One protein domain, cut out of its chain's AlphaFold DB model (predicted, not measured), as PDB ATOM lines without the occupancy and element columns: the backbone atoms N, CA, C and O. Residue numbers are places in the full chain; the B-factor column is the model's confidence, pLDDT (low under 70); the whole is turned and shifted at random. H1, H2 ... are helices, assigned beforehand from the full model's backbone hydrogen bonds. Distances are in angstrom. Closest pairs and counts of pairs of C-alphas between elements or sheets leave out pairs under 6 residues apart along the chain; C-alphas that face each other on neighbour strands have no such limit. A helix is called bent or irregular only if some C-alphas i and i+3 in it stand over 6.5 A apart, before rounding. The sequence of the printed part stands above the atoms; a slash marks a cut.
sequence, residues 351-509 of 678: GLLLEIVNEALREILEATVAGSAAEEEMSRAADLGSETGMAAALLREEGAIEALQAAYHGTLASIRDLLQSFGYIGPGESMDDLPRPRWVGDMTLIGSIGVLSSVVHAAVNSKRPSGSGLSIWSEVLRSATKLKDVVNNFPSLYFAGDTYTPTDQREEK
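This is residues 351 to 509 of the 678 residues of an uncharacterized protein of Cryptococcus gattii VGIV IND107 (UniProt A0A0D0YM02). Look for a long helical hairpin, H1 and H2, with a shorter hairpin, H4 and H5, packed along it in an up-and-down bundle of four helices, each running against the one before it. The tip of the long hairpin reaches beyond H4 and H5; short H3 and H6 lie towards the other end, and residues 427 to 433 and 465 to 470 stick out. The 159 printed residues include six named helices, H1 to H6 in order, and no named strand: all helix, loose, with a radius of gyration of the C-alphas of 19.3 A and spans of 64 by 36 by 24 A.

Start at H2, residues 387 to 421, which forms a hairpin with H1, residues 351 to 383; they touch closest at the C-alphas of Thr 411 and Ala 360, 5.0 A apart, at a shallow tilt of 16 degrees, opposite ways. With residues 401 to 408 alone, H2 touches H4, residues 444 to 461; the C-alphas of Ile 401 and Val 460 come closest, at 6.3 A. H4 forms a hairpin with the hub H5, residues 472 to 494, at a shallow tilt of 21 degrees; the C-alphas of Leu 452 and Ser 479 are closest, at 5.3 A. H5 touches H1 too, closest at the C-alphas of Trp 473 and Thr 368, 5.5 A apart. H2 and H5 are apart, as are H1 and H4. With residues 493 to 494 alone, H5 touches H3, residues 438 to 441, closest at the C-alphas of Tyr 494 and Trp 439, 5.3 A apart. H6, residues 504 to 507, is close to H1 but not clearly touching; the C-alphas of Glu 507 and Gly 351 are closest, at 4.8 A. Every O i to N i+4 pair is within hydrogen-bond range in H1, H2 and H4, and 17 of 19 in H5; H3 and H6 are too short for one.

Find C-alpha 387 at (131.229, 129.711, 132.690); from there H2 runs 51.1 A to C-alpha 421. H1 begins at C-alpha 351, (90.436, 129.715, 106.045), and spans 47.7 A. H4 spans 25.5 A. H5 spans 32.1 A to C-alpha 494 at (85.314, 141.285, 108.904); it has a kink of 40 degrees near residue 488 and is irregular, with C-alphas 488 and 491 7.2 A apart.

The C-alphas of Gly 385 and Asp 433 are farthest apart, at 64.9 A. The printed part has no cut, and the link from H2 to H3, residues 422 to 437, is long. Look for pLDDT under 70 at residues 422 to 443, 462 to 470 and 495 to 509 of this model.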
ATOM      1  N   GLY A 351      89.965 130.776 105.150       80.38
ATOM      2  CA  GLY A 351      90.436 129.715 106.045       80.38
ATOM      3  C   GLY A 351      91.903 129.339 105.819       80.38
ATOM      4  O   GLY A 351      92.669 129.289 106.776       80.38
ATOM      5  N   LEU A 352      92.320 129.168 104.558       82.25
ATOM      6  CA  LEU A 352      93.705 128.825 104.215       82.25
ATOM      7  C   LEU A 352      94.682 129.945 104.601       82.25
ATOM      8  O   LEU A 352      95.756 129.679 105.132       82.25
ATOM      9  N   LEU A 353      94.312 131.207 104.367       82.75
ATOM     10  CA  LEU A 353      95.155 132.353 104.731       82.75
ATOM     11  C   LEU A 353      95.311 132.485 106.249       82.75
ATOM     12  O   LEU A 353      96.404 132.767 106.734       82.75
ATOM     13  N   LEU A 354      94.244 132.240 107.010       85.56
ATOM     14  CA  LEU A 354      94.304 132.227 108.473       85.56
ATOM     15  C   LEU A 354      95.125 131.055 109.009       85.56
ATOM     16  O   LEU A 354      95.812 131.213 110.016       85.56
ATOM     17  N   GLU A 355      95.082 129.896 108.353       87.81
ATOM     18  CA  GLU A 355      95.934 128.758 108.692       87.81
ATOM     19  C   GLU A 355      97.415 129.096 108.473       87.81
ATOM     20  O   GLU A 355      98.223 128.878 109.373       87.81
ATOM     21  N   ILE A 356      97.755 129.745 107.353       87.62
ATOM     22  CA  ILE A 356      99.119 130.217 107.058       87.62
ATOM     23  C   ILE A 356      99.601 131.232 108.108       87.62
ATOM     24  O   ILE A 356     100.726 131.132 108.600       87.62
ATOM     25  N   VAL A 357      98.758 132.195 108.499       88.75
ATOM     26  CA  VAL A 357      99.104 133.160 109.559       88.75
ATOM     27  C   VAL A 357      99.274 132.457 110.912       88.75
ATOM     28  O   VAL A 357     100.204 132.769 111.654       88.75
ATOM     29  N   ASN A 358      98.412 131.493 111.242       91.25
ATOM     30  CA  ASN A 358      98.509 130.725 112.483       91.25
ATOM     31  C   ASN A 358      99.750 129.822 112.533       91.25
ATOM     32  O   ASN A 358     100.311 129.642 113.616       91.25
ATOM     33  N   GLU A 359     100.183 129.275 111.395       91.38
ATOM     34  CA  GLU A 359     101.422 128.502 111.294       91.38
ATOM     35  C   GLU A 359     102.641 129.405 111.497       91.38
ATOM     36  O   GLU A 359     103.481 129.118 112.346       91.38
ATOM     37  N   ALA A 360     102.675 130.566 110.840       88.81
ATOM     38  CA  ALA A 360     103.739 131.545 111.051       88.81
ATOM     39  C   ALA A 360     103.787 132.035 112.518       88.81
ATOM     40  O   ALA A 360     104.857 132.207 113.100       88.81
ATOM     41  N   LEU A 361     102.629 132.214 113.171       91.19
ATOM     42  CA  LEU A 361     102.571 132.553 114.600       91.19
ATOM     43  C   LEU A 361     103.049 131.406 115.498       91.19
ATOM     44  O   LEU A 361     103.549 131.667 116.594       91.19
ATOM     45  N   ARG A 362     102.911 130.144 115.071       92.88
ATOM     46  CA  ARG A 362     103.453 128.994 115.807       92.88
ATOM     47  C   ARG A 362     104.977 129.046 115.850       92.88
ATOM     48  O   ARG A 362     105.525 128.810 116.920       92.88
ATOM     49  N   GLU A 363     105.634 129.438 114.762       92.94
ATOM     50  CA  GLU A 363     107.094 129.598 114.729       92.94
ATOM     51  C   GLU A 363     107.581 130.641 115.750       92.94
ATOM     52  O   GLU A 363     108.562 130.409 116.455       92.94
ATOM     53  N   ILE A 364     106.843 131.750 115.923       92.12
ATOM     54  CA  ILE A 364     107.125 132.727 116.991       92.12
ATOM     55  C   ILE A 364     106.997 132.066 118.366       92.12
ATOM     56  O   ILE A 364     107.886 132.206 119.203       92.12
ATOM     57  N   LEU A 365     105.910 131.330 118.617       92.00
ATOM     58  CA  LEU A 365     105.697 130.653 119.900       92.00
ATOM     59  C   LEU A 365     106.812 129.632 120.191       92.00
ATOM     60  O   LEU A 365     107.314 129.581 121.312       92.00
ATOM     61  N   GLU A 366     107.256 128.870 119.194       93.75
ATOM     62  CA  GLU A 366     108.364 127.920 119.330       93.75
ATOM     63  C   GLU A 366     109.694 128.622 119.631       93.75
ATOM     64  O   GLU A 366     110.396 128.223 120.567       93.75
ATOM     65  N   ALA A 367     109.995 129.717 118.928       91.38
ATOM     66  CA  ALA A 367     111.166 130.544 119.203       91.38
ATOM     67  C   ALA A 367     111.130 131.123 120.629       91.38
ATOM     68  O   ALA A 367     112.143 131.101 121.328       91.38
ATOM     69  N   THR A 368     109.958 131.554 121.118       90.62
ATOM     70  CA  THR A 368     109.831 132.049 122.502       90.62
ATOM     71  C   THR A 368     110.044 130.978 123.561       90.62
ATOM     72  O   THR A 368     110.659 131.250 124.592       90.62
ATOM     73  N   VAL A 369     109.581 129.749 123.319       92.00
ATOM     74  CA  VAL A 369     109.813 128.622 124.231       92.00
ATOM     75  C   VAL A 369     111.296 128.253 124.248       92.00
ATOM     76  O   VAL A 369     111.853 128.012 125.319       92.00
ATOM     77  N   ALA A 370     111.956 128.260 123.086       89.88
ATOM     78  CA  ALA A 370     113.396 128.035 122.989       89.88
ATOM     79  C   ALA A 370     114.203 129.120 123.723       89.88
ATOM     80  O   ALA A 370     115.129 128.790 124.468       89.88
ATOM     81  N   GLY A 371     113.816 130.389 123.574       88.44
ATOM     82  CA  GLY A 371     114.428 131.523 124.265       88.44
ATOM     83  C   GLY A 371     114.221 131.492 125.782       88.44
ATOM     84  O   GLY A 371     115.173 131.657 126.541       88.44
ATOM     85  N   SER A 372     113.009 131.167 126.242       89.06
ATOM     86  CA  SER A 372     112.709 131.001 127.670       89.06
ATOM     87  C   SER A 372     113.483 129.833 128.298       89.06
ATOM     88  O   SER A 372     113.971 129.949 129.424       89.06
ATOM     89  N   ALA A 373     113.661 128.728 127.567       89.44
ATOM     90  CA  ALA A 373     114.496 127.616 128.018       89.44
ATOM     91  C   ALA A 373     115.977 128.020 128.133       89.44
ATOM     92  O   ALA A 373     116.631 127.663 129.112       89.44
ATOM     93  N   ALA A 374     116.493 128.798 127.175       88.12
ATOM     94  CA  ALA A 374     117.855 129.330 127.230       88.12
ATOM     95  C   ALA A 374     118.053 130.303 128.412       88.12
ATOM     96  O   ALA A 374     119.079 130.255 129.090       88.12
ATOM     97  N   GLU A 375     117.053 131.132 128.723       86.25
ATOM     98  CA  GLU A 375     117.060 132.027 129.889       86.25
ATOM     99  C   GLU A 375     117.091 131.250 131.220       86.25
ATOM    100  O   GLU A 375     117.847 131.591 132.140       86.25
ATOM    101  N   GLU A 376     116.318 130.166 131.324       87.56
ATOM    102  CA  GLU A 376     116.328 129.290 132.501       87.56
ATOM    103  C   GLU A 376     117.674 128.557 132.648       87.56
ATOM    104  O   GLU A 376     118.224 128.473 133.751       87.56
ATOM    105  N   GLU A 377     118.246 128.060 131.547       86.50
ATOM    106  CA  GLU A 377     119.584 127.457 131.527       86.50
ATOM    107  C   GLU A 377     120.662 128.451 131.965       86.50
ATOM    108  O   GLU A 377     121.560 128.084 132.726       86.50
ATOM    109  N   MET A 378     120.543 129.717 131.564       84.88
ATOM    110  CA  MET A 378     121.475 130.759 131.978       84.88
ATOM    111  C   MET A 378     121.367 131.083 133.466       84.88
ATOM    112  O   MET A 378     122.390 131.230 134.135       84.88
ATOM    113  N   SER A 379     120.144 131.131 133.998       86.62
ATOM    114  CA  SER A 379     119.903 131.328 135.431       86.62
ATOM    115  C   SER A 379     120.492 130.174 136.252       86.62
ATOM    116  O   SER A 379     121.230 130.402 137.209       86.62
ATOM    117  N   ARG A 380     120.283 128.923 135.817       87.56
ATOM    118  CA  ARG A 380     120.887 127.738 136.454       87.56
ATOM    119  C   ARG A 380     122.415 127.739 136.362       87.56
ATOM    120  O   ARG A 380     123.086 127.348 137.315       87.56
ATOM    121  N   ALA A 381     122.981 128.149 135.227       87.75
ATOM    122  CA  ALA A 381     124.429 128.231 135.049       87.75
ATOM    123  C   ALA A 381     125.060 129.320 135.931       87.75
ATOM    124  O   ALA A 381     126.153 129.100 136.462       87.75
ATOM    125  N   ALA A 382     124.360 130.441 136.128       86.12
ATOM    126  CA  ALA A 382     124.757 131.507 137.041       86.12
ATOM    127  C   ALA A 382     124.754 131.032 138.504       86.12
ATOM    128  O   ALA A 382     125.748 131.228 139.203       86.12
ATOM    129  N   ASP A 383     123.707 130.322 138.938       89.25
ATOM    130  CA  ASP A 383     123.623 129.740 140.288       89.25
ATOM    131  C   ASP A 383     124.743 128.719 140.561       89.25
ATOM    132  O   ASP A 383     125.243 128.601 141.683       89.25
ATOM    133  N   LEU A 384     125.158 127.979 139.528       90.00
ATOM    134  CA  LEU A 384     126.229 126.980 139.594       90.00
ATOM    135  C   LEU A 384     127.636 127.565 139.372       90.00
ATOM    136  O   LEU A 384     128.616 126.833 139.518       90.00
ATOM    137  N   GLY A 385     127.758 128.845 138.999       87.94
ATOM    138  CA  GLY A 385     129.035 129.489 138.663       87.94
ATOM    139  C   GLY A 385     129.758 128.857 137.464       87.94
ATOM    140  O   GLY A 385     130.986 128.861 137.410       87.94
ATOM    141  N   SER A 386     129.017 128.255 136.528       91.12
ATOM    142  CA  SER A 386     129.574 127.522 135.384       91.12
ATOM    143  C   SER A 386     129.714 128.426 134.159       91.12
ATOM    144  O   SER A 386     128.743 128.662 133.439       91.12
ATOM    145  N   GLU A 387     130.936 128.882 133.873       86.88
ATOM    146  CA  GLU A 387     131.229 129.711 132.690       86.88
ATOM    147  C   GLU A 387     130.896 128.988 131.373       86.88
ATOM    148  O   GLU A 387     130.365 129.589 130.441       86.88
ATOM    149  N   THR A 388     131.131 127.673 131.306       88.00
ATOM    150  CA  THR A 388     130.809 126.862 130.121       88.00
ATOM    151  C   THR A 388     129.304 126.694 129.921       88.00
ATOM    152  O   THR A 388     128.839 126.674 128.785       88.00
ATOM    153  N   GLY A 389     128.537 126.579 131.014       84.25
ATOM    154  CA  GLY A 389     127.074 126.513 130.955       84.25
ATOM    155  C   GLY A 389     126.466 127.847 130.528       84.25
ATOM    156  O   GLY A 389     125.543 127.874 129.720       84.25
ATOM    157  N   MET A 390     127.041 128.954 131.001       84.62
ATOM    158  CA  MET A 390     126.600 130.297 130.636       84.62
ATOM    159  C   MET A 390     126.897 130.622 129.165       84.62
ATOM    160  O   MET A 390     126.034 131.161 128.478       84.62
ATOM    161  N   ALA A 391     128.067 130.227 128.651       84.81
ATOM    162  CA  ALA A 391     128.404 130.382 127.236       84.81
ATOM    163  C   ALA A 391     127.493 129.550 126.310       84.81
ATOM    164  O   ALA A 391     127.076 130.036 125.262       84.81
ATOM    165  N   ALA A 392     127.146 128.318 126.699       87.88
ATOM    166  CA  ALA A 392     126.225 127.476 125.931       87.88
ATOM    167  C   ALA A 392     124.787 128.028 125.922       87.88
ATOM    168  O   ALA A 392     124.134 128.007 124.879       87.88
ATOM    169  N   ALA A 393     124.317 128.558 127.056       86.56
ATOM    170  CA  ALA A 393     123.004 129.187 127.163       86.56
ATOM    171  C   ALA A 393     122.908 130.475 126.323       86.56
ATOM    172  O   ALA A 393     121.894 130.694 125.669       86.56
ATOM    173  N   LEU A 394     123.974 131.286 126.279       86.56
ATOM    174  CA  LEU A 394     124.041 132.489 125.434       86.56
ATOM    175  C   LEU A 394     123.944 132.154 123.942       86.56
ATOM    176  O   LEU A 394     123.146 132.760 123.240       86.56
ATOM    177  N   LEU A 395     124.681 131.147 123.463       87.62
ATOM    178  CA  LEU A 395     124.592 130.713 122.061       87.62
ATOM    179  C   LEU A 395     123.191 130.197 121.698       87.62
ATOM    180  O   LEU A 395     122.714 130.393 120.582       87.62
ATOM    181  N   ARG A 396     122.518 129.525 122.640       87.75
ATOM    182  CA  ARG A 396     121.148 129.033 122.451       87.75
ATOM    183  C   ARG A 396     120.127 130.175 122.426       87.75
ATOM    184  O   ARG A 396     119.167 130.103 121.663       87.75
ATOM    185  N   GLU A 397     120.339 131.210 123.235       87.06
ATOM    186  CA  GLU A 397     119.538 132.438 123.236       87.06
ATOM    187  C   GLU A 397     119.723 133.227 121.933       87.06
ATOM    188  O   GLU A 397     118.730 133.620 121.331       87.06
ATOM    189  N   GLU A 398     120.957 133.387 121.446       87.88
ATOM    190  CA  GLU A 398     121.248 134.036 120.157       87.88
ATOM    191  C   GLU A 398     120.527 133.332 118.996       87.88
ATOM    192  O   GLU A 398     119.827 133.980 118.219       87.88
ATOM    193  N   GLY A 399     120.580 131.995 118.940       89.19
ATOM    194  CA  GLY A 399     119.831 131.225 117.940       89.19
ATOM    195  C   GLY A 399     118.306 131.351 118.072       89.19
ATOM    196  O   GLY A 399     117.594 131.341 117.068       89.19
ATOM    197  N   ALA A 400     117.783 131.507 119.293       89.81
ATOM    198  CA  ALA A 400     116.359 131.758 119.514       89.81
ATOM    199  C   ALA A 400     115.940 133.168 119.063       89.81
ATOM    200  O   ALA A 400     114.829 133.336 118.562       89.81
ATOM    201  N   ILE A 401     116.813 134.172 119.205       89.06
ATOM    202  CA  ILE A 401     116.578 135.545 118.727       89.06
ATOM    203  C   ILE A 401     116.553 135.583 117.195       89.06
ATOM    204  O   ILE A 401     115.646 136.182 116.619       89.06
ATOM    205  N   GLU A 402     117.490 134.906 116.528       90.50
ATOM    206  CA  GLU A 402     117.502 134.798 115.061       90.50
ATOM    207  C   GLU A 402     116.237 134.104 114.536       90.50
ATOM    208  O   GLU A 402     115.588 134.598 113.608       90.50
ATOM    209  N   ALA A 403     115.833 132.999 115.176       90.06
ATOM    210  CA  ALA A 403     114.592 132.298 114.850       90.06
ATOM    211  C   ALA A 403     113.353 133.178 115.085       90.06
ATOM    212  O   ALA A 403     112.453 133.209 114.245       90.06
ATOM    213  N   LEU A 404     113.319 133.939 116.186       90.75
ATOM    214  CA  LEU A 404     112.238 134.876 116.489       90.75
ATOM    215  C   LEU A 404     112.131 135.970 115.421       90.75
ATOM    216  O   LEU A 404     111.028 136.292 114.982       90.75
ATOM    217  N   GLN A 405     113.261 136.539 114.996       89.75
ATOM    218  CA  GLN A 405     113.286 137.582 113.977       89.75
ATOM    219  C   GLN A 405     112.786 137.047 112.632       89.75
ATOM    220  O   GLN A 405     111.941 137.689 112.007       89.75
ATOM    221  N   ALA A 406     113.251 135.873 112.203       90.38
ATOM    222  CA  ALA A 406     112.789 135.242 110.967       90.38
ATOM    223  C   ALA A 406     111.279 134.946 111.007       90.38
ATOM    224  O   ALA A 406     110.549 135.348 110.095       90.38
ATOM    225  N   ALA A 407     110.798 134.342 112.098       90.38
ATOM    226  CA  ALA A 407     109.383 134.040 112.299       90.38
ATOM    227  C   ALA A 407     108.520 135.315 112.317       90.38
ATOM    228  O   ALA A 407     107.457 135.364 111.700       90.38
ATOM    229  N   TYR A 408     108.994 136.391 112.952       90.06
ATOM    230  CA  TYR A 408     108.303 137.681 112.961       90.06
ATOM    231  C   TYR A 408     108.128 138.262 111.550       90.06
ATOM    232  O   TYR A 408     107.013 138.626 111.169       90.06
ATOM    233  N   HIS A 409     109.181 138.271 110.729       88.75
ATOM    234  CA  HIS A 409     109.082 138.735 109.340       88.75
ATOM    235  C   HIS A 409     108.140 137.853 108.510       88.75
ATOM    236  O   HIS A 409     107.335 138.378 107.735       88.75
ATOM    237  N   GLY A 410     108.177 136.533 108.724       87.81
ATOM    238  CA  GLY A 410     107.242 135.585 108.118       87.81
ATOM    239  C   GLY A 410     105.786 135.883 108.482       87.81
ATOM    240  O   GLY A 410     104.933 135.965 107.600       87.81
ATOM    241  N   THR A 411     105.490 136.145 109.762       88.75
ATOM    242  CA  THR A 411     104.124 136.497 110.189       88.75
ATOM    243  C   THR A 411     103.620 137.795 109.577       88.75
ATOM    244  O   THR A 411     102.468 137.850 109.148       88.75
ATOM    245  N   LEU A 412     104.462 138.830 109.490       86.56
ATOM    246  CA  LEU A 412     104.080 140.095 108.863       86.56
ATOM    247  C   LEU A 412     103.797 139.928 107.370       86.56
ATOM    248  O   LEU A 412     102.846 140.528 106.871       86.56
ATOM    249  N   ALA A 413     104.589 139.113 106.669       85.50
ATOM    250  CA  ALA A 413     104.354 138.794 105.264       85.50
ATOM    251  C   ALA A 413     103.012 138.069 105.078       85.50
ATOM    252  O   ALA A 413     102.179 138.525 104.301       85.50
ATOM    253  N   SER A 414     102.739 137.031 105.875       86.44
ATOM    254  CA  SER A 414     101.471 136.290 105.824       86.44
ATOM    255  C   SER A 414     100.253 137.165 106.147       86.44
ATOM    256  O   SER A 414      99.207 137.047 105.508       86.44
ATOM    257  N   ILE A 415     100.369 138.072 107.126       84.12
ATOM    258  CA  ILE A 415      99.303 139.030 107.456       84.12
ATOM    259  C   ILE A 415      99.108 140.027 106.309       84.12
ATOM    260  O   ILE A 415      97.971 140.333 105.957       84.12
ATOM    261  N   ARG A 416     100.191 140.521 105.697       81.69
ATOM    262  CA  ARG A 416     100.121 141.416 104.536       81.69
ATOM    263  C   ARG A 416      99.404 140.748 103.366       81.69
ATOM    264  O   ARG A 416      98.508 141.365 102.799       81.69
ATOM    265  N   ASP A 417      99.731 139.495 103.069       79.56
ATOM    266  CA  ASP A 417      99.087 138.719 102.007       79.56
ATOM    267  C   ASP A 417      97.591 138.517 102.284       79.56
ATOM    268  O   ASP A 417      96.757 138.689 101.389       79.56
ATOM    269  N   LEU A 418      97.226 138.233 103.541       82.00
ATOM    270  CA  LEU A 418      95.832 138.171 103.976       82.00
ATOM    271  C   LEU A 418      95.125 139.506 103.713       82.00
ATOM    272  O   LEU A 418      94.095 139.531 103.040       82.00
ATOM    273  N   LEU A 419      95.681 140.622 104.180       76.50
ATOM    274  CA  LEU A 419      95.078 141.947 104.023       76.50
ATOM    275  C   LEU A 419      94.955 142.366 102.547       76.50
ATOM    276  O   LEU A 419      93.899 142.846 102.123       76.50
ATOM    277  N   GLN A 420      95.992 142.115 101.748       73.94
ATOM    278  CA  GLN A 420      96.017 142.403 100.316       73.94
ATOM    279  C   GLN A 420      94.968 141.578  99.559       73.94
ATOM    280  O   GLN A 420      94.269 142.109  98.693       73.94
ATOM    281  N   SER A 421      94.780 140.306  99.929       72.62
ATOM    282  CA  SER A 421      93.759 139.442  99.322       72.62
ATOM    283  C   SER A 421      92.324 139.935  99.560       72.62
ATOM    284  O   SER A 421      91.440 139.676  98.744       72.62
ATOM    285  N   PHE A 422      92.074 140.703 100.624       66.94
ATOM    286  CA  PHE A 422      90.763 141.301 100.910       66.94
ATOM    287  C   PHE A 422      90.648 142.770 100.476       66.94
ATOM    288  O   PHE A 422      89.623 143.408 100.728       66.94
ATOM    289  N   GLY A 423      91.636 143.280  99.732       58.12
ATOM    290  CA  GLY A 423      91.601 144.603  99.110       58.12
ATOM    291  C   GLY A 423      92.048 145.747 100.017       58.12
ATOM    292  O   GLY A 423      91.690 146.889  99.745       58.12
ATOM    293  N   TYR A 424      92.802 145.463 101.081       59.44
ATOM    294  CA  TYR A 424      93.522 146.506 101.805       59.44
ATOM    295  C   TYR A 424      94.795 146.857 101.034       59.44
ATOM    296  O   TYR A 424      95.730 146.061 100.950       59.44
ATOM    297  N   ILE A 425      94.798 148.048 100.449       52.28
ATOM    298  CA  ILE A 425      95.958 148.668  99.818       52.28
ATOM    299  C   ILE A 425      96.433 149.709 100.835       52.28
ATOM    300  O   ILE A 425      95.614 150.441 101.390       52.28
ATOM    301  N   GLY A 426      97.714 149.665 101.195       47.56
ATOM    302  CA  GLY A 426      98.286 150.462 102.283       47.56
ATOM    303  C   GLY A 426      98.184 151.987 102.080       47.56
ATOM    304  O   GLY A 426      97.572 152.462 101.128       47.56
ATOM    305  N   PRO A 427      98.814 152.786 102.955       43.25
ATOM    306  CA  PRO A 427      98.609 154.240 103.052       43.25
ATOM    307  C   PRO A 427      99.172 155.085 101.884       43.25
ATOM    308  O   PRO A 427      99.275 156.298 102.024       43.25
ATOM    309  N   GLY A 428      99.576 154.475 100.764       43.31
ATOM    310  CA  GLY A 428     100.286 155.143  99.664       43.31
ATOM    311  C   GLY A 428      99.413 155.796  98.583       43.31
ATOM    312  O   GLY A 428      99.949 156.542  97.775       43.31
ATOM    313  N   GLU A 429      98.100 155.555  98.561       41.69
ATOM    314  CA  GLU A 429      97.166 156.146  97.584       41.69
ATOM    315  C   GLU A 429      96.154 157.066  98.291       41.69
ATOM    316  O   GLU A 429      95.781 156.812  99.441       41.69
ATOM    317  N   SER A 430      95.717 158.152  97.633       39.31
ATOM    318  CA  SER A 430      94.830 159.151  98.249       39.31
ATOM    319  C   SER A 430      93.541 158.506  98.768       39.31
ATOM    320  O   SER A 430      92.780 157.874  98.036       39.31
ATOM    321  N   MET A 431      93.326 158.687 100.065       44.88
ATOM    322  CA  MET A 431      92.575 157.827 100.976       44.88
ATOM    323  C   MET A 431      91.054 158.074 101.008       44.88
ATOM    324  O   MET A 431      90.411 157.689 101.992       44.88
ATOM    325  N   ASP A 432      90.496 158.717  99.977       46.22
ATOM    326  CA  ASP A 432      89.160 159.332 100.046       46.22
ATOM    327  C   ASP A 432      88.075 158.629  99.205       46.22
ATOM    328  O   ASP A 432      86.896 158.767  99.526       46.22
ATOM    329  N   ASP A 433      88.433 157.779  98.231       44.81
ATOM    330  CA  ASP A 433      87.454 157.185  97.292       44.81
ATOM    331  C   ASP A 433      87.263 155.655  97.393       44.81
ATOM    332  O   ASP A 433      86.427 155.076  96.690       44.81
ATOM    333  N   LEU A 434      87.983 154.957  98.282       48.72
ATOM    334  CA  LEU A 434      87.831 153.506  98.472       48.72
ATOM    335  C   LEU A 434      87.031 153.191  99.746       48.72
ATOM    336  O   LEU A 434      87.381 153.671 100.828       48.72
ATOM    337  N   PRO A 435      85.985 152.340  99.677       50.69
ATOM    338  CA  PRO A 435      85.247 151.935 100.865       50.69
ATOM    339  C   PRO A 435      86.185 151.155 101.786       50.69
ATOM    340  O   PRO A 435      86.543 150.008 101.497       50.69
ATOM    341  N   ARG A 436      86.585 151.776 102.900       56.59
ATOM    342  CA  ARG A 436      87.400 151.109 103.916       56.59
ATOM    343  C   ARG A 436      86.660 149.861 104.390       56.59
ATOM    344  O   ARG A 436      85.487 149.958 104.772       56.59
ATOM    345  N   PRO A 437      87.306 148.685 104.384       60.41
ATOM    346  CA  PRO A 437      86.738 147.516 105.027       60.41
ATOM    347  C   PRO A 437      86.401 147.845 106.485       60.41
ATOM    348  O   PRO A 437      87.189 148.486 107.173       60.41
ATOM    349  N   ARG A 438      85.233 147.419 106.973       60.31
ATOM    350  CA  ARG A 438      84.722 147.824 108.297       60.31
ATOM    351  C   ARG A 438      85.659 147.460 109.455       60.31
ATOM    352  O   ARG A 438      85.743 148.214 110.416       60.31
ATOM    353  N   TRP A 439      86.422 146.374 109.316       64.88
ATOM    354  CA  TRP A 439      87.438 145.961 110.290       64.88
ATOM    355  C   TRP A 439      88.599 146.961 110.431       64.88
ATOM    356  O   TRP A 439      89.280 146.938 111.448       64.88
ATOM    357  N   VAL A 440      88.821 147.857 109.459       62.62
ATOM    358  CA  VAL A 440      89.841 148.921 109.551       62.62
ATOM    359  C   VAL A 440      89.484 149.940 110.641       62.62
ATOM    360  O   VAL A 440      90.377 150.586 111.177       62.62
ATOM    361  N   GLY A 441      88.200 150.065 111.004       58.97
ATOM    362  CA  GLY A 441      87.771 150.875 112.150       58.97
ATOM    363  C   GLY A 441      88.167 150.270 113.502       58.97
ATOM    364  O   GLY A 441      88.399 151.006 114.459       58.97
ATOM    365  N   ASP A 442      88.322 148.944 113.572       65.06
ATOM    366  CA  ASP A 442      88.765 148.247 114.775       65.06
ATOM    367  C   ASP A 442      90.298 148.184 114.803       65.06
ATOM    368  O   ASP A 442      90.929 147.253 114.300       65.06
ATOM    369  N   MET A 443      90.921 149.154 115.479       67.94
ATOM    370  CA  MET A 443      92.381 149.263 115.671       67.94
ATOM    371  C   MET A 443      93.020 148.084 116.443       67.94
ATOM    372  O   MET A 443      94.200 148.119 116.784       67.94
ATOM    373  N   THR A 444      92.269 147.020 116.731       79.25
ATOM    374  CA  THR A 444      92.700 145.862 117.524       79.25
ATOM    375  C   THR A 444      93.751 145.009 116.808       79.25
ATOM    376  O   THR A 444      94.730 144.591 117.435       79.25
ATOM    377  N   LEU A 445      93.604 144.786 115.496       81.06
ATOM    378  CA  LEU A 445      94.582 144.046 114.688       81.06
ATOM    379  C   LEU A 445      95.886 144.837 114.554       81.06
ATOM    380  O   LEU A 445      96.956 144.340 114.893       81.06
ATOM    381  N   ILE A 446      95.794 146.100 114.143       79.00
ATOM    382  CA  ILE A 446      96.960 146.977 113.962       79.00
ATOM    383  C   ILE A 446      97.672 147.211 115.304       79.00
ATOM    384  O   ILE A 446      98.894 147.111 115.387       79.00
ATOM    385  N   GLY A 447      96.912 147.431 116.380       78.88
ATOM    386  CA  GLY A 447      97.456 147.594 117.724       78.88
ATOM    387  C   GLY A 447      98.145 146.333 118.256       78.88
ATOM    388  O   GLY A 447      99.202 146.434 118.875       78.88
ATOM    389  N   SER A 448      97.607 145.135 118.000       85.50
ATOM    390  CA  SER A 448      98.258 143.882 118.420       85.50
ATOM    391  C   SER A 448      99.543 143.588 117.637       85.50
ATOM    392  O   SER A 448     100.517 143.139 118.241       85.50
ATOM    393  N   ILE A 449      99.591 143.931 116.344       85.88
ATOM    394  CA  ILE A 449     100.815 143.873 115.526       85.88
ATOM    395  C   ILE A 449     101.871 144.855 116.052       85.88
ATOM    396  O   ILE A 449     103.029 144.474 116.216       85.88
ATOM    397  N   GLY A 450     101.478 146.096 116.363       81.44
ATOM    398  CA  GLY A 450     102.382 147.114 116.907       81.44
ATOM    399  C   GLY A 450     102.971 146.725 118.266       81.44
ATOM    400  O   GLY A 450     104.175 146.858 118.483       81.44
ATOM    401  N   VAL A 451     102.153 146.158 119.160       85.62
ATOM    402  CA  VAL A 451     102.633 145.635 120.450       85.62
ATOM    403  C   VAL A 451     103.640 144.507 120.234       85.62
ATOM    404  O   VAL A 451     104.727 144.567 120.801       85.62
ATOM    405  N   LEU A 452     103.333 143.519 119.386       87.25
ATOM    406  CA  LEU A 452     104.274 142.434 119.092       87.25
ATOM    407  C   LEU A 452     105.588 142.971 118.500       87.25
ATOM    408  O   LEU A 452     106.656 142.563 118.943       87.25
ATOM    409  N   SER A 453     105.515 143.932 117.573       86.25
ATOM    410  CA  SER A 453     106.685 144.598 116.986       86.25
ATOM    411  C   SER A 453     107.590 145.209 118.051       86.25
ATOM    412  O   SER A 453     108.784 144.924 118.097       86.25
ATOM    413  N   SER A 454     107.010 145.990 118.966       83.56
ATOM    414  CA  SER A 454     107.769 146.657 120.027       83.56
ATOM    415  C   SER A 454     108.477 145.668 120.956       83.56
ATOM    416  O   SER A 454     109.637 145.873 121.313       83.56
ATOM    417  N   VAL A 455     107.812 144.561 121.301       86.56
ATOM    418  CA  VAL A 455     108.352 143.551 122.215       86.56
ATOM    419  C   VAL A 455     109.412 142.689 121.517       86.56
ATOM    420  O   VAL A 455     110.433 142.375 122.122       86.56
ATOM    421  N   VAL A 456     109.238 142.368 120.230       86.94
ATOM    422  CA  VAL A 456     110.263 141.679 119.423       86.94
ATOM    423  C   VAL A 456     111.492 142.572 119.233       86.94
ATOM    424  O   VAL A 456     112.614 142.116 119.443       86.94
ATOM    425  N   HIS A 457     111.314 143.862 118.935       84.88
ATOM    426  CA  HIS A 457     112.426 144.814 118.887       84.88
ATOM    427  C   HIS A 457     113.140 144.938 120.237       84.88
ATOM    428  O   HIS A 457     114.368 145.008 120.268       84.88
ATOM    429  N   ALA A 458     112.404 144.924 121.352       81.75
ATOM    430  CA  ALA A 458     113.002 144.890 122.681       81.75
ATOM    431  C   ALA A 458     113.799 143.593 122.911       81.75
ATOM    432  O   ALA A 458     114.906 143.656 123.441       81.75
ATOM    433  N   ALA A 459     113.302 142.438 122.460       80.31
ATOM    434  CA  ALA A 459     114.014 141.163 122.550       80.31
ATOM    435  C   ALA A 459     115.316 141.136 121.730       80.31
ATOM    436  O   ALA A 459     116.311 140.590 122.197       80.31
ATOM    437  N   VAL A 460     115.336 141.768 120.552       81.50
ATOM    438  CA  VAL A 460     116.508 141.810 119.659       81.50
ATOM    439  C   VAL A 460     117.536 142.865 120.093       81.50
ATOM    440  O   VAL A 460     118.738 142.607 120.077       81.50
ATOM    441  N   ASN A 461     117.087 144.063 120.488       78.75
ATOM    442  CA  ASN A 461     117.974 145.207 120.737       78.75
ATOM    443  C   ASN A 461     118.361 145.401 122.207       78.75
ATOM    444  O   ASN A 461     119.342 146.102 122.491       78.75
ATOM    445  N   SER A 462     117.603 144.858 123.166       65.00
ATOM    446  CA  SER A 462     117.911 145.107 124.573       65.00
ATOM    447  C   SER A 462     119.122 144.290 125.033       65.00
ATOM    448  O   SER A 462     119.124 143.063 125.096       65.00
ATOM    449  N   LYS A 463     120.178 144.995 125.456       55.28
ATOM    450  CA  LYS A 463     121.137 144.436 126.414       55.28
ATOM    451  C   LYS A 463     120.410 144.319 127.750       55.28
ATOM    452  O   LYS A 463     120.307 145.319 128.451       55.28
ATOM    453  N   ARG A 464     119.870 143.131 128.044       55.62
ATOM    454  CA  ARG A 464     119.318 142.676 129.338       55.62
ATOM    455  C   ARG A 464     119.236 143.766 130.424       55.62
ATOM    456  O   ARG A 464     120.237 144.011 131.104       55.62
ATOM    457  N   PRO A 465     118.070 144.387 130.660       44.56
ATOM    458  CA  PRO A 465     117.864 145.135 131.887       44.56
ATOM    459  C   PRO A 465     117.698 144.129 133.031       44.56
ATOM    460  O   PRO A 465     116.673 143.470 133.168       44.56
ATOM    461  N   SER A 466     118.711 144.011 133.881       44.12
ATOM    462  CA  SER A 466     118.731 143.159 135.078       44.12
ATOM    463  C   SER A 466     117.796 143.645 136.208       44.12
ATOM    464  O   SER A 466     118.140 143.546 137.384       44.12
ATOM    465  N   GLY A 467     116.614 144.185 135.885       47.44
ATOM    466  CA  GLY A 467     115.745 144.849 136.864       47.44
ATOM    467  C   GLY A 467     114.231 144.763 136.654       47.44
ATOM    468  O   GLY A 467     113.506 145.088 137.593       47.44
ATOM    469  N   SER A 468     113.716 144.321 135.501       52.44
ATOM    470  CA  SER A 468     112.277 144.050 135.350       52.44
ATOM    471  C   SER A 468     112.000 142.593 135.701       52.44
ATOM    472  O   SER A 468     112.529 141.687 135.071       52.44
ATOM    473  N   GLY A 469     111.170 142.337 136.712       56.72
ATOM    474  CA  GLY A 469     110.843 140.978 137.170       56.72
ATOM    475  C   GLY A 469     110.028 140.120 136.189       56.72
ATOM    476  O   GLY A 469     109.493 139.096 136.609       56.72
ATOM    477  N   LEU A 470     109.890 140.531 134.924       65.44
ATOM    478  CA  LEU A 470     109.243 139.766 133.861       65.44
ATOM    479  C   LEU A 470     110.265 139.441 132.769       65.44
ATOM    480  O   LEU A 470     111.015 140.309 132.326       65.44
ATOM    481  N   SER A 471     110.267 138.176 132.350       78.81
ATOM    482  CA  SER A 471     111.072 137.687 131.232       78.81
ATOM    483  C   SER A 471     110.583 138.327 129.931       78.81
ATOM    484  O   SER A 471     109.383 138.310 129.641       78.81
ATOM    485  N   ILE A 472     111.509 138.834 129.120       82.38
ATOM    486  CA  ILE A 472     111.214 139.405 127.797       82.38
ATOM    487  C   ILE A 472     110.505 138.363 126.917       82.38
ATOM    488  O   ILE A 472     109.525 138.668 126.242       82.38
ATOM    489  N   TRP A 473     110.914 137.095 127.006       86.94
ATOM    490  CA  TRP A 473     110.279 135.986 126.294       86.94
ATOM    491  C   TRP A 473     108.829 135.747 126.734       86.94
ATOM    492  O   TRP A 473     107.987 135.395 125.909       86.94
ATOM    493  N   SER A 474     108.500 136.002 128.006       85.44
ATOM    494  CA  SER A 474     107.118 135.928 128.502       85.44
ATOM    495  C   SER A 474     106.228 137.053 127.959       85.44
ATOM    496  O   SER A 474     105.034 136.844 127.718       85.44
ATOM    497  N   GLU A 475     106.803 138.228 127.698       87.00
ATOM    498  CA  GLU A 475     106.104 139.346 127.062       87.00
ATOM    499  C   GLU A 475     105.886 139.089 125.566       87.00
ATOM    500  O   GLU A 475     104.786 139.341 125.054       87.00
ATOM    501  N   VAL A 476     106.877 138.516 124.869       89.44
ATOM    502  CA  VAL A 476     106.720 138.078 123.469       89.44
ATOM    503  C   VAL A 476     105.633 137.005 123.384       89.44
ATOM    504  O   VAL A 476     104.729 137.100 122.558       89.44
ATOM    505  N   LEU A 477     105.640 136.028 124.294       89.75
ATOM    506  CA  LEU A 477     104.624 134.978 124.345       89.75
ATOM    507  C   LEU A 477     103.215 135.561 124.531       89.75
ATOM    508  O   LEU A 477     102.288 135.186 123.818       89.75
ATOM    509  N   ARG A 478     103.045 136.506 125.465       88.19
ATOM    510  CA  ARG A 478     101.751 137.148 125.747       88.19
ATOM    511  C   ARG A 478     101.256 138.026 124.594       88.19
ATOM    512  O   ARG A 478     100.052 138.101 124.354       88.19
ATOM    513  N   SER A 479     102.157 138.721 123.906       89.25
ATOM    514  CA  SER A 479     101.803 139.548 122.746       89.25
ATOM    515  C   SER A 479     101.465 138.691 121.522       89.25
ATOM    516  O   SER A 479     100.464 138.961 120.858       89.25
ATOM    517  N   ALA A 480     102.204 137.603 121.288       89.81
ATOM    518  CA  ALA A 480     101.932 136.647 120.217       89.81
ATOM    519  C   ALA A 480     100.604 135.896 120.418       89.81
ATOM    520  O   ALA A 480      99.835 135.745 119.469       89.81
ATOM    521  N   THR A 481     100.273 135.473 121.647       90.50
ATOM    522  CA  THR A 481      98.968 134.848 121.937       90.50
ATOM    523  C   THR A 481      97.814 135.827 121.754       90.50
ATOM    524  O   THR A 481      96.798 135.466 121.166       90.50
ATOM    525  N   LYS A 482      97.991 137.088 122.162       89.12
ATOM    526  CA  LYS A 482      96.996 138.139 121.922       89.12
ATOM    527  C   LYS A 482      96.768 138.376 120.427       89.12
ATOM    528  O   LYS A 482      95.620 138.492 120.010       89.12
ATOM    529  N   LEU A 483      97.829 138.425 119.619       88.81
ATOM    530  CA  LEU A 483      97.708 138.555 118.164       88.81
ATOM    531  C   LEU A 483      96.993 137.341 117.555       88.81
ATOM    532  O   LEU A 483      96.089 137.512 116.745       88.81
ATOM    533  N   LYS A 484      97.327 136.128 118.001       90.19
ATOM    534  CA  LYS A 484      96.654 134.893 117.581       90.19
ATOM    535  C   LYS A 484      95.148 134.923 117.859       90.19
ATOM    536  O   LYS A 484      94.360 134.557 116.992       90.19
ATOM    537  N   ASP A 485      94.735 135.385 119.035       88.56
ATOM    538  CA  ASP A 485      93.316 135.501 119.382       88.56
ATOM    539  C   ASP A 485      92.596 136.534 118.505       88.56
ATOM    540  O   ASP A 485      91.463 136.312 118.076       88.56
ATOM    541  N   VAL A 486      93.257 137.650 118.183       86.12
ATOM    542  CA  VAL A 486      92.711 138.672 117.275       86.12
ATOM    543  C   VAL A 486      92.585 138.132 115.848       86.12
ATOM    544  O   VAL A 486      91.543 138.315 115.224       86.12
ATOM    545  N   VAL A 487      93.594 137.410 115.351       85.94
ATOM    546  CA  VAL A 487      93.577 136.772 114.025       85.94
ATOM    547  C   VAL A 487      92.478 135.710 113.933       85.94
ATOM    548  O   VAL A 487      91.734 135.685 112.959       85.94
ATOM    549  N   ASN A 488      92.283 134.886 114.965       85.81
ATOM    550  CA  ASN A 488      91.197 133.898 114.982       85.81
ATOM    551  C   ASN A 488      89.804 134.547 115.012       85.81
ATOM    552  O   ASN A 488      88.850 134.001 114.462       85.81
ATOM    553  N   ASN A 489      89.687 135.733 115.613       83.69
ATOM    554  CA  ASN A 489      88.457 136.520 115.599       83.69
ATOM    555  C   ASN A 489      88.306 137.378 114.330       83.69
ATOM    556  O   ASN A 489      87.237 137.951 114.115       83.69
ATOM    557  N   PHE A 490      89.311 137.439 113.452       80.06
ATOM    558  CA  PHE A 490      89.297 138.276 112.251       80.06
ATOM    559  C   PHE A 490      88.091 138.029 111.327       80.06
ATOM    560  O   PHE A 490      87.474 139.014 110.921       80.06
ATOM    561  N   PRO A 491      87.642 136.782 111.053       75.88
ATOM    562  CA  PRO A 491      86.410 136.560 110.292       75.88
ATOM    563  C   PRO A 491      85.199 137.239 110.932       75.88
ATOM    564  O   PRO A 491      84.382 137.844 110.247       75.88
ATOM    565  N   SER A 492      85.077 137.176 112.260       74.06
ATOM    566  CA  SER A 492      83.952 137.800 112.960       74.06
ATOM    567  C   SER A 492      83.981 139.329 112.871       74.06
ATOM    568  O   SER A 492      82.927 139.930 112.675       74.06
ATOM    569  N   LEU A 493      85.173 139.935 112.919       70.06
ATOM    570  CA  LEU A 493      85.383 141.376 112.746       70.06
ATOM    571  C   LEU A 493      85.105 141.815 111.302       70.06
ATOM    572  O   LEU A 493      84.445 142.822 111.065       70.06
ATOM    573  N   TYR A 494      85.545 141.022 110.324       70.00
ATOM    574  CA  TYR A 494      85.314 141.285 108.904       70.00
ATOM    575  C   TYR A 494      83.820 141.263 108.537       70.00
ATOM    576  O   TYR A 494      83.365 142.084 107.743       70.00
ATOM    577  N   PHE A 495      83.050 140.341 109.127       68.44
ATOM    578  CA  PHE A 495      81.611 140.174 108.884       68.44
ATOM    579  C   PHE A 495      80.711 140.900 109.897       68.44
ATOM    580  O   PHE A 495      79.493 140.695 109.888       68.44
ATOM    581  N   ALA A 496      81.270 141.742 110.772       58.12
ATOM    582  CA  ALA A 496      80.494 142.496 111.746       58.12
ATOM    583  C   ALA A 496      79.448 143.388 111.033       58.12
ATOM    584  O   ALA A 496      79.777 144.307 110.278       58.12
ATOM    585  N   GLY A 497      78.164 143.072 111.239       53.38
ATOM    586  CA  GLY A 497      77.015 143.763 110.635       53.38
ATOM    587  C   GLY A 497      76.250 142.981 109.557       53.38
ATOM    588  O   GLY A 497      75.130 143.371 109.243       53.38
ATOM    589  N   ASP A 498      76.780 141.865 109.042       54.88
ATOM    590  CA  ASP A 498      76.031 140.945 108.170       54.88
ATOM    591  C   ASP A 498      75.373 139.853 109.029       54.88
ATOM    592  O   ASP A 498      75.966 138.816 109.333       54.88
ATOM    593  N   THR A 499      74.120 140.068 109.430       47.91
ATOM    594  CA  THR A 499      73.360 139.170 110.324       47.91
ATOM    595  C   THR A 499      73.020 137.795 109.723       47.91
ATOM    596  O   THR A 499      72.435 136.962 110.411       47.91
ATOM    597  N   TYR A 500      73.409 137.521 108.471       49.88
ATOM    598  CA  TYR A 500      72.948 136.362 107.696       49.88
ATOM    599  C   TYR A 500      74.038 135.425 107.153       49.88
ATOM    600  O   TYR A 500      73.708 134.525 106.384       49.88
ATOM    601  N   THR A 501      75.315 135.565 107.529       49.56
ATOM    602  CA  THR A 501      76.356 134.628 107.055       49.56
ATOM    603  C   THR A 501      76.556 133.456 108.031       49.56
ATOM    604  O   THR A 501      77.114 133.663 109.115       49.56
ATOM    605  N   PRO A 502      76.116 132.222 107.697       56.50
ATOM    606  CA  PRO A 502      76.434 131.038 108.491       56.50
ATOM    607  C   PRO A 502      77.949 130.784 108.491       56.50
ATOM    608  O   PRO A 502      78.630 131.075 107.508       56.50
ATOM    609  N   THR A 503      78.474 130.248 109.597       56.81
ATOM    610  CA  THR A 503      79.913 130.054 109.858       56.81
ATOM    611  C   THR A 503      80.637 129.326 108.720       56.81
ATOM    612  O   THR A 503      81.722 129.748 108.334       56.81
ATOM    613  N   ASP A 504      79.983 128.338 108.104       55.75
ATOM    614  CA  ASP A 504      80.534 127.539 107.000       55.75
ATOM    615  C   ASP A 504      80.790 128.360 105.719       55.75
ATOM    616  O   ASP A 504      81.708 128.064 104.963       55.75
ATOM    617  N   GLN A 505      80.037 129.443 105.484       53.78
ATOM    618  CA  GLN A 505      80.208 130.312 104.305       53.78
ATOM    619  C   GLN A 505      81.243 131.428 104.519       53.78
ATOM    620  O   GLN A 505      81.559 132.170 103.587       53.78
ATOM    621  N   ARG A 506      81.760 131.591 105.746       57.09
ATOM    622  CA  ARG A 506      82.792 132.595 106.061       57.09
ATOM    623  C   ARG A 506      84.172 132.145 105.605       57.09
ATOM    624  O   ARG A 506      84.952 132.966 105.131       57.09
ATOM    625  N   GLU A 507      84.445 130.851 105.734       58.69
ATOM    626  CA  GLU A 507      85.708 130.231 105.332       58.69
ATOM    627  C   GLU A 507      85.793 130.033 103.812       58.69
ATOM    628  O   GLU A 507      86.885 130.101 103.256       58.69
ATOM    629  N   GLU A 508      84.650 129.888 103.135       59.66
ATOM    630  CA  GLU A 508      84.533 129.700 101.680       59.66
ATOM    631  C   GLU A 508      84.636 131.016 100.877       59.66
ATOM    632  O   GLU A 508      84.543 131.012  99.650       59.66
ATOM    633  N   LYS A 509      84.836 132.174 101.532       59.25
ATOM    634  CA  LYS A 509      85.062 133.432 100.805       59.25
ATOM    635  C   LYS A 509      86.446 133.451 100.162       59.25
ATOM    636  O   LYS A 509      87.470 133.492 100.846       59.25
TER     637      LYS A 509